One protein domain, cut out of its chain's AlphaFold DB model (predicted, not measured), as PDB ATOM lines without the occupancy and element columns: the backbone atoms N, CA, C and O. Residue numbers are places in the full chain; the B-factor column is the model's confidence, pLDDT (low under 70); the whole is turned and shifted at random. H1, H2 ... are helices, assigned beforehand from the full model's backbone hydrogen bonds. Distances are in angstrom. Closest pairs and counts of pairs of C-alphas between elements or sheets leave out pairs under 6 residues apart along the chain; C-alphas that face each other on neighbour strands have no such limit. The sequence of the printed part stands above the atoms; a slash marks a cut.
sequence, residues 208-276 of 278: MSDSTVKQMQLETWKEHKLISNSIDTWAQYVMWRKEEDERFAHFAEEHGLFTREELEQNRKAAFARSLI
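AT A GLANCE: This is residues 208 to 276 of the 278 residues of the protein "NADH dehydrogenase ubiquinone 1 alpha subcomplex subunit 6" of Porphyridium purpureum (UniProt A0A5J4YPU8). Look first for one long helix, H2, with a shorter helix near each end: H3 folds back from its last turn to make an open V, and H1 stands at a steep angle beside its first residue. The contacts are few, H1 and H3 stay away from each other, and the far part of H3 with the tail after it, residues 268 to 276, sticks out. The printed part has 69 residues with three named helices, in the order H1, H2, H3, and no named strand; the class is all helix. It is loose, with a radius of gyration of the C-alphas of 14.8 A, and spans 42 by 29 by 18 A.

HOW THE PARTS SIT: Begin with H2, residues 234 to 254. Near its end, H2 and H3, residues 260 to 274, only just touch, with 3 pairs of C-alphas within 8 A; the closest are those of Glu 253 and Arg 260, 6.8 A apart. They form a helical hairpin, running opposite ways at a shallow tilt of 34 degrees, only just short of steep. H2 touches H3 with residues 249 to 253 alone. At Trp 234 alone, H2 only just touches H1, residues 210 to 223, with 3 pairs of C-alphas within 8 A; the closest are those of Lys 214 and Trp 234, 6.7 A apart. H1 and H2 run the same way at a steep tilt of 52 degrees. H1 and H3 are apart. In H1, H2 and H3 every O i to N i+4 pair is within hydrogen-bond range.

IN THESE COORDINATES: Find C-alpha 234 at (14.451, -21.065, -40.876); from there H2 runs 30.1 A to C-alpha 254 at (18.213, -36.692, -66.322). H1 starts at C-alpha 210, (5.899, -17.718, -34.716), and runs 20.3 A to C-alpha 223. H3 runs 21.5 A from C-alpha 260 to C-alpha 274 at (-0.653, -23.881, -49.742).

THE WHOLE: The C-alphas of Met 208 and Gly 256 are the two farthest apart, at 45.2 A. The printed part has no cut; the link from H1 to H2 is short and that from H2 to H3 tight. Mean pLDDT of the printed part is 85.6; look for values under 70 at residues 208, 210 and 274 to 276.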
ATOM      1  N   MET A 208       2.958 -18.097 -28.028       58.72
ATOM      2  CA  MET A 208       4.312 -18.492 -28.421       58.72
ATOM      3  C   MET A 208       4.595 -17.836 -29.770       58.72
ATOM      4  O   MET A 208       3.815 -17.981 -30.710       58.72
ATOM      5  N   SER A 209       5.672 -17.061 -29.870       71.81
ATOM      6  CA  SER A 209       5.984 -16.344 -31.104       71.81
ATOM      7  C   SER A 209       6.193 -17.324 -32.266       71.81
ATOM      8  O   SER A 209       6.773 -18.397 -32.102       71.81
ATOM      9  N   ASP A 210       5.748 -16.946 -33.466       69.31
ATOM     10  CA  ASP A 210       5.899 -17.718 -34.716       69.31
ATOM     11  C   ASP A 210       7.366 -18.147 -34.973       69.31
ATOM     12  O   ASP A 210       7.649 -19.188 -35.567       69.31
ATOM     13  N   SER A 211       8.332 -17.394 -34.434       75.75
ATOM     14  CA  SER A 211       9.747 -17.772 -34.423       75.75
ATOM     15  C   SER A 211      10.044 -19.023 -33.592       75.75
ATOM     16  O   SER A 211      10.851 -19.848 -34.016       75.75
ATOM     17  N   THR A 212       9.405 -19.189 -32.434       79.88
ATOM     18  CA  THR A 212       9.622 -20.336 -31.543       79.88
ATOM     19  C   THR A 212       9.038 -21.611 -32.134       79.88
ATOM     20  O   THR A 212       9.682 -22.655 -32.082       79.88
ATOM     21  N   VAL A 213       7.871 -21.524 -32.782       80.81
ATOM     22  CA  VAL A 213       7.260 -22.665 -33.482       80.81
ATOM     23  C   VAL A 213       8.167 -23.158 -34.612       80.81
ATOM     24  O   VAL A 213       8.444 -24.353 -34.705       80.81
ATOM     25  N   LYS A 214       8.699 -22.240 -35.431       83.94
ATOM     26  CA  LYS A 214       9.629 -22.569 -36.526       83.94
ATOM     27  C   LYS A 214      10.935 -23.187 -36.027       83.94
ATOM     28  O   LYS A 214      11.449 -24.110 -36.652       83.94
ATOM     29  N   GLN A 215      11.469 -22.699 -34.908       86.31
ATOM     30  CA  GLN A 215      12.669 -23.270 -34.289       86.31
ATOM     31  C   GLN A 215      12.413 -24.670 -33.732       86.31
ATOM     32  O   GLN A 215      13.184 -25.582 -34.008       86.31
ATOM     33  N   MET A 216      11.302 -24.866 -33.020       86.81
ATOM     34  CA  MET A 216      10.925 -26.180 -32.500       86.81
ATOM     35  C   MET A 216      10.735 -27.194 -33.636       86.81
ATOM     36  O   MET A 216      11.241 -28.308 -33.548       86.81
ATOM     37  N   GLN A 217      10.096 -26.793 -34.743       88.12
ATOM     38  CA  GLN A 217       9.960 -27.635 -35.936       88.12
ATOM     39  C   GLN A 217      11.310 -28.030 -36.550       88.12
ATOM     40  O   GLN A 217      11.483 -29.191 -36.919       88.12
ATOM     41  N   LEU A 218      12.267 -27.098 -36.654       89.06
ATOM     42  CA  LEU A 218      13.614 -27.403 -37.153       89.06
ATOM     43  C   LEU A 218      14.308 -28.452 -36.288       89.06
ATOM     44  O   LEU A 218      14.865 -29.405 -36.830       89.06
ATOM     45  N   GLU A 219      14.238 -28.307 -34.966       89.38
ATOM     46  CA  GLU A 219      14.832 -29.267 -34.034       89.38
ATOM     47  C   GLU A 219      14.175 -30.647 -34.153       89.38
ATOM     48  O   GLU A 219      14.874 -31.644 -34.330       89.38
ATOM     49  N   THR A 220      12.842 -30.721 -34.219       91.69
ATOM     50  CA  THR A 220      12.133 -31.988 -34.463       91.69
ATOM     51  C   THR A 220      12.567 -32.643 -35.783       91.69
ATOM     52  O   THR A 220      12.780 -33.854 -35.860       91.69
ATOM     53  N   TRP A 221      12.743 -31.866 -36.852       91.56
ATOM     54  CA  TRP A 221      13.196 -32.399 -38.140       91.56
ATOM     55  C   TRP A 221      14.659 -32.862 -38.128       91.56
ATOM     56  O   TRP A 221      14.980 -33.850 -38.800       91.56
ATOM     57  N   LYS A 222      15.530 -32.204 -37.353       91.62
ATOM     58  CA  LYS A 222      16.908 -32.653 -37.104       91.62
ATOM     59  C   LYS A 222      16.927 -33.977 -36.338       91.62
ATOM     60  O   LYS A 222      17.626 -34.903 -36.748       91.62
ATOM     61  N   GLU A 223      16.113 -34.115 -35.291       92.06
ATOM     62  CA  GLU A 223      15.983 -35.357 -34.512       92.06
ATOM     63  C   GLU A 223      15.571 -36.544 -35.394       92.06
ATOM     64  O   GLU A 223      16.152 -37.629 -35.315       92.06
ATOM     65  N   HIS A 224      14.619 -36.317 -36.303       91.50
ATOM     66  CA  HIS A 224      14.181 -37.317 -37.277       91.50
ATOM     67  C   HIS A 224      15.128 -37.493 -38.475       91.50
ATOM     68  O   HIS A 224      14.851 -38.327 -39.339       91.50
ATOM     69  N   LYS A 225      16.251 -36.761 -38.532       89.25
ATOM     70  CA  LYS A 225      17.244 -36.794 -39.622       89.25
ATOM     71  C   LYS A 225      16.645 -36.495 -41.002       89.25
ATOM     72  O   LYS A 225      17.117 -37.014 -42.012       89.25
ATOM     73  N   LEU A 226      15.595 -35.674 -41.045       87.75
ATOM     74  CA  LEU A 226      14.963 -35.224 -42.290       87.75
ATOM     75  C   LEU A 226      15.754 -34.088 -42.949       87.75
ATOM     76  O   LEU A 226      15.651 -33.875 -44.153       87.75
ATOM     77  N   ILE A 227      16.523 -33.354 -42.147       89.56
ATOM     78  CA  ILE A 227      17.307 -32.189 -42.553       89.56
ATOM     79  C   ILE A 227      18.729 -32.356 -42.010       89.56
ATOM     80  O   ILE A 227      18.948 -33.025 -41.000       89.56
ATOM     81  N   SER A 228      19.704 -31.755 -42.691       88.69
ATOM     82  CA  SER A 228      21.082 -31.685 -42.202       88.69
ATOM     83  C   SER A 228      21.175 -30.924 -40.874       88.69
ATOM     84  O   SER A 228      20.587 -29.853 -40.721       88.69
ATOM     85  N   ASN A 229      22.014 -31.411 -39.955       89.69
ATOM     86  CA  ASN A 229      22.301 -30.749 -38.675       89.69
ATOM     87  C   ASN A 229      22.951 -29.362 -38.832       89.69
ATOM     88  O   ASN A 229      23.046 -28.632 -37.856       89.69
ATOM     89  N   SER A 230      23.408 -29.002 -40.035       89.94
ATOM     90  CA  SER A 230      24.026 -27.707 -40.343       89.94
ATOM     91  C   SER A 230      23.031 -26.555 -40.543       89.94
ATOM     92  O   SER A 230      23.452 -25.443 -40.851       89.94
ATOM     93  N   ILE A 231      21.723 -26.821 -40.484       89.12
ATOM     94  CA  ILE A 231      20.669 -25.835 -40.748       89.12
ATOM     95  C   ILE A 231      20.054 -25.409 -39.421       89.12
ATOM     96  O   ILE A 231      19.237 -26.124 -38.851       89.12
ATOM     97  N   ASP A 232      20.431 -24.226 -38.944       87.56
ATOM     98  CA  ASP A 232      20.033 -23.726 -37.622       87.56
ATOM     99  C   ASP A 232      18.947 -22.656 -37.689       87.56
ATOM    100  O   ASP A 232      18.250 -22.391 -36.711       87.56
ATOM    101  N   THR A 233      18.771 -22.039 -38.855       90.81
ATOM    102  CA  THR A 233      17.781 -20.981 -39.054       90.81
ATOM    103  C   THR A 233      16.738 -21.377 -40.083       90.81
ATOM    104  O   THR A 233      17.006 -22.084 -41.056       90.81
ATOM    105  N   TRP A 234      15.531 -20.840 -39.917       85.44
ATOM    106  CA  TRP A 234      14.451 -21.065 -40.876       85.44
ATOM    107  C   TRP A 234      14.804 -20.551 -42.278       85.44
ATOM    108  O   TRP A 234      14.478 -21.187 -43.275       85.44
ATOM    109  N   ALA A 235      15.531 -19.434 -42.366       88.00
ATOM    110  CA  ALA A 235      16.015 -18.904 -43.639       88.00
ATOM    111  C   ALA A 235      16.973 -19.881 -44.344       88.00
ATOM    112  O   ALA A 235      16.829 -20.117 -45.542       88.00
ATOM    113  N   GLN A 236      17.900 -20.498 -43.602       89.38
ATOM    114  CA  GLN A 236      18.779 -21.540 -44.143       89.38
ATOM    115  C   GLN A 236      17.986 -22.762 -44.611       89.38
ATOM    116  O   GLN A 236      18.293 -23.303 -45.666       89.38
ATOM    117  N   TYR A 237      16.941 -23.166 -43.883       89.38
ATOM    118  CA  TYR A 237      16.065 -24.255 -44.317       89.38
ATOM    119  C   TYR A 237      15.348 -23.937 -45.630       89.38
ATOM    120  O   TYR A 237      15.319 -24.775 -46.526       89.38
ATOM    121  N   VAL A 238      14.795 -22.729 -45.771       88.25
ATOM    122  CA  VAL A 238      14.123 -22.306 -47.009       88.25
ATOM    123  C   VAL A 238      15.093 -22.337 -48.193       88.25
ATOM    124  O   VAL A 238      14.726 -22.809 -49.269       88.25
ATOM    125  N   MET A 239      16.335 -21.890 -47.989       89.19
ATOM    126  CA  MET A 239      17.381 -21.952 -49.012       89.19
ATOM    127  C   MET A 239      17.765 -23.396 -49.351       89.19
ATOM    128  O   MET A 239      17.729 -23.770 -50.518       89.19
ATOM    129  N   TRP A 240      18.035 -24.229 -48.344       93.19
ATOM    130  CA  TRP A 240      18.353 -25.646 -48.531       93.19
ATOM    131  C   TRP A 240      17.242 -26.400 -49.264       93.19
ATOM    132  O   TRP A 240      17.507 -27.161 -50.190       93.19
ATOM    133  N   ARG A 241      15.981 -26.153 -48.898       90.44
ATOM    134  CA  ARG A 241      14.824 -26.769 -49.549       90.44
ATOM    135  C   ARG A 241      14.740 -26.385 -51.022       90.44
ATOM    136  O   ARG A 241      14.436 -27.235 -51.849       90.44
ATOM    137  N   LYS A 242      15.030 -25.125 -51.356       89.25
ATOM    138  CA  LYS A 242      15.074 -24.663 -52.745       89.25
ATOM    139  C   LYS A 242      16.180 -25.369 -53.537       89.25
ATOM    140  O   LYS A 242      15.927 -25.784 -54.663       89.25
ATOM    141  N   GLU A 243      17.364 -25.526 -52.949       91.75
ATOM    142  CA  GLU A 243      18.477 -26.254 -53.572       91.75
ATOM    143  C   GLU A 243      18.152 -27.739 -53.784       91.75
ATOM    144  O   GLU A 243      18.432 -28.282 -54.849       91.75
ATOM    145  N   GLU A 244      17.531 -28.403 -52.806       90.62
ATOM    146  CA  GLU A 244      17.098 -29.800 -52.947       90.62
ATOM    147  C   GLU A 244      15.989 -29.965 -53.991       90.62
ATOM    148  O   GLU A 244      16.048 -30.889 -54.799       90.62
ATOM    149  N   ASP A 245      15.024 -29.043 -54.051       88.75
ATOM    150  CA  ASP A 245      14.001 -29.040 -55.101       88.75
ATOM    151  C   ASP A 245      14.638 -28.898 -56.500       88.75
ATOM    152  O   ASP A 245      14.201 -29.546 -57.453       88.75
ATOM    153  N   GLU A 246      15.686 -28.077 -56.641       90.44
ATOM    154  CA  GLU A 246      16.439 -27.914 -57.893       90.44
ATOM    155  C   GLU A 246      17.261 -29.164 -58.245       90.44
ATOM    156  O   GLU A 246      17.248 -29.603 -59.397       90.44
ATOM    157  N   ARG A 247      17.918 -29.792 -57.262       91.88
ATOM    158  CA  ARG A 247      18.625 -31.073 -57.450       91.88
ATOM    159  C   ARG A 247      17.673 -32.179 -57.875       91.88
ATOM    160  O   ARG A 247      17.982 -32.934 -58.796       91.88
ATOM    161  N   PHE A 248      16.513 -32.259 -57.229       90.69
ATOM    162  CA  PHE A 248      15.476 -33.214 -57.584       90.69
ATOM    163  C   PHE A 248      14.957 -32.966 -59.002       90.69
ATOM    164  O   PHE A 248      14.802 -33.922 -59.758       90.69
ATOM    165  N   ALA A 249      14.740 -31.705 -59.388       89.56
ATOM    166  CA  ALA A 249      14.326 -31.358 -60.744       89.56
ATOM    167  C   ALA A 249      15.357 -31.815 -61.788       89.56
ATOM    168  O   ALA A 249      14.992 -32.495 -62.744       89.56
ATOM    169  N   HIS A 250      16.643 -31.534 -61.561       91.69
ATOM    170  CA  HIS A 250      17.718 -31.993 -62.444       91.69
ATOM    171  C   HIS A 250      17.772 -33.524 -62.534       91.69
ATOM    172  O   HIS A 250      17.814 -34.087 -63.625       91.69
ATOM    173  N   PHE A 251      17.726 -34.215 -61.391       94.75
ATOM    174  CA  PHE A 251      17.720 -35.676 -61.341       94.75
ATOM    175  C   PHE A 251      16.524 -36.271 -62.097       94.75
ATOM    176  O   PHE A 251      16.674 -37.251 -62.829       94.75
ATOM    177  N   ALA A 252      15.340 -35.678 -61.932       91.50
ATOM    178  CA  ALA A 252      14.117 -36.110 -62.589       91.50
ATOM    179  C   ALA A 252      14.173 -35.932 -64.111       91.50
ATOM    180  O   ALA A 252      13.716 -36.826 -64.826       91.50
ATOM    181  N   GLU A 253      14.748 -34.829 -64.598       92.62
ATOM    182  CA  GLU A 253      14.980 -34.598 -66.027       92.62
ATOM    183  C   GLU A 253      16.003 -35.596 -66.592       92.62
ATOM    184  O   GLU A 253      15.736 -36.247 -67.601       92.62
ATOM    185  N   GLU A 254      17.134 -35.785 -65.906       94.38
ATOM    186  CA  GLU A 254      18.213 -36.692 -66.322       94.38
ATOM    187  C   GLU A 254      17.740 -38.150 -66.434       94.38
ATOM    188  O   GLU A 254      18.108 -38.869 -67.363       94.38
ATOM    189  N   HIS A 255      16.871 -38.582 -65.516       95.19
ATOM    190  CA  HIS A 255      16.326 -39.940 -65.497       95.19
ATOM    191  C   HIS A 255      15.018 -40.081 -66.290       95.19
ATOM    192  O   HIS A 255      14.421 -41.163 -66.294       95.19
ATOM    193  N   GLY A 256      14.556 -39.012 -66.951       92.12
ATOM    194  CA  GLY A 256      13.317 -39.000 -67.732       92.12
ATOM    195  C   GLY A 256      12.069 -39.332 -66.908       92.12
ATOM    196  O   GLY A 256      11.131 -39.935 -67.430       92.12
ATOM    197  N   LEU A 257      12.073 -39.007 -65.611       91.00
ATOM    198  CA  LEU A 257      10.933 -39.213 -64.713       91.00
ATOM    199  C   LEU A 257       9.836 -38.178 -64.959       91.00
ATOM    200  O   LEU A 257       8.658 -38.522 -64.900       91.00
ATOM    201  N   PHE A 258      10.235 -36.936 -65.235       91.12
ATOM    202  CA  PHE A 258       9.341 -35.822 -65.526       91.12
ATOM    203  C   PHE A 258       9.951 -34.913 -66.588       91.12
ATOM    204  O   PHE A 258      11.171 -34.771 -66.677       91.12
ATOM    205  N   THR A 259       9.092 -34.265 -67.366       91.94
ATOM    206  CA  THR A 259       9.500 -33.139 -68.210       91.94
ATOM    207  C   THR A 259       9.606 -31.854 -67.382       91.94
ATOM    208  O   THR A 259       8.939 -31.694 -66.356       91.94
ATOM    209  N   ARG A 260      10.415 -30.898 -67.850       87.75
ATOM    210  CA  ARG A 260      10.573 -29.586 -67.200       87.75
ATOM    211  C   ARG A 260       9.241 -28.853 -67.013       87.75
ATOM    212  O   ARG A 260       9.001 -28.231 -65.981       87.75
ATOM    213  N   GLU A 261       8.350 -28.979 -67.994       90.19
ATOM    214  CA  GLU A 261       7.017 -28.374 -67.969       90.19
ATOM    215  C   GLU A 261       6.114 -29.005 -66.897       90.19
ATOM    216  O   GLU A 261       5.441 -28.285 -66.157       90.19
ATOM    217  N   GLU A 262       6.132 -30.333 -66.750       88.12
ATOM    218  CA  GLU A 262       5.384 -31.040 -65.700       88.12
ATOM    219  C   GLU A 262       5.888 -30.677 -64.298       88.12
ATOM    220  O   GLU A 262       5.089 -30.495 -63.375       88.12
ATOM    221  N   LEU A 263       7.204 -30.514 -64.125       87.44
ATOM    222  CA  LEU A 263       7.790 -30.075 -62.857       87.44
ATOM    223  C   LEU A 263       7.334 -28.658 -62.484       87.44
ATOM    224  O   LEU A 263       6.936 -28.418 -61.341       87.44
ATOM    225  N   GLU A 264       7.319 -27.721 -63.434       88.12
ATOM    226  CA  GLU A 264       6.807 -26.368 -63.192       88.12
ATOM    227  C   GLU A 264       5.310 -26.350 -62.870       88.12
ATOM    228  O   GLU A 264       4.876 -25.621 -61.971       88.12
ATOM    229  N   GLN A 265       4.510 -27.163 -63.564       89.31
ATOM    230  CA  GLN A 265       3.084 -27.307 -63.268       89.31
ATOM    231  C   GLN A 265       2.858 -27.871 -61.861       89.31
ATOM    232  O   GLN A 265       2.030 -27.343 -61.115       89.31
ATOM    233  N   ASN A 266       3.646 -28.868 -61.452       86.56
ATOM    234  CA  ASN A 266       3.589 -29.432 -60.106       86.56
ATOM    235  C   ASN A 266       3.975 -28.406 -59.031       86.56
ATOM    236  O   ASN A 266       3.293 -28.321 -58.007       86.56
ATOM    237  N   ARG A 267       4.994 -27.565 -59.269       85.31
ATOM    238  CA  ARG A 267       5.354 -26.462 -58.355       85.31
ATOM    239  C   ARG A 267       4.214 -25.454 -58.211       85.31
ATOM    240  O   ARG A 267       3.864 -25.084 -57.091       85.31
ATOM    241  N   LYS A 268       3.590 -25.053 -59.324       86.00
ATOM    242  CA  LYS A 268       2.430 -24.142 -59.319       86.00
ATOM    243  C   LYS A 268       1.239 -24.751 -58.575       86.00
ATOM    244  O   LYS A 268       0.610 -24.067 -57.771       86.00
ATOM    245  N   ALA A 269       0.961 -26.039 -58.783       83.12
ATOM    246  CA  ALA A 269      -0.111 -26.751 -58.093       83.12
ATOM    247  C   ALA A 269       0.151 -26.887 -56.583       83.12
ATOM    248  O   ALA A 269      -0.770 -26.718 -55.784       83.12
ATOM    249  N   ALA A 270       1.394 -27.154 -56.175       77.19
ATOM    250  CA  ALA A 270       1.782 -27.205 -54.767       77.19
ATOM    251  C   ALA A 270       1.615 -25.838 -54.084       77.19
ATOM    252  O   ALA A 270       1.029 -25.761 -53.005       77.19
ATOM    253  N   PHE A 271       2.043 -24.759 -54.746       77.00
ATOM    254  CA  PHE A 271       1.855 -23.394 -54.254       77.00
ATOM    255  C   PHE A 271       0.369 -23.026 -54.127       77.00
ATOM    256  O   PHE A 271      -0.060 -22.508 -53.096       77.00
ATOM    257  N   ALA A 272      -0.452 -23.379 -55.120       72.94
ATOM    258  CA  ALA A 272      -1.896 -23.160 -55.070       72.94
ATOM    259  C   ALA A 272      -2.564 -23.899 -53.896       72.94
ATOM    260  O   ALA A 272      -3.455 -23.344 -53.262       72.94
ATOM    261  N   ARG A 273      -2.108 -25.115 -53.556       70.19
ATOM    262  CA  ARG A 273      -2.608 -25.868 -52.391       70.19
ATOM    263  C   ARG A 273      -2.241 -25.213 -51.062       70.19
ATOM    264  O   ARG A 273      -3.049 -25.259 -50.147       70.19
ATOM    265  N   SER A 274      -1.063 -24.594 -50.962       68.31
ATOM    266  CA  SER A 274      -0.653 -23.881 -49.742       68.31
ATOM    267  C   SER A 274      -1.383 -22.555 -49.507       68.31
ATOM    268  O   SER A 274      -1.365 -22.052 -48.391       68.31
ATOM    269  N   LEU A 275      -2.015 -21.986 -50.539       52.28
ATOM    270  CA  LEU A 275      -2.767 -20.728 -50.452       52.28
ATOM    271  C   LEU A 275      -4.248 -20.913 -50.109       52.28
ATOM    272  O   LEU A 275      -4.937 -19.924 -49.877       52.28
ATOM    273  N   ILE A 276      -4.750 -22.148 -50.099       36.06
ATOM    274  CA  ILE A 276      -6.102 -22.430 -49.624       36.06
ATOM    275  C   ILE A 276      -6.019 -22.430 -48.092       36.06
ATOM    276  O   ILE A 276      -5.358 -23.314 -47.545       36.06
TER     277      ILE A 276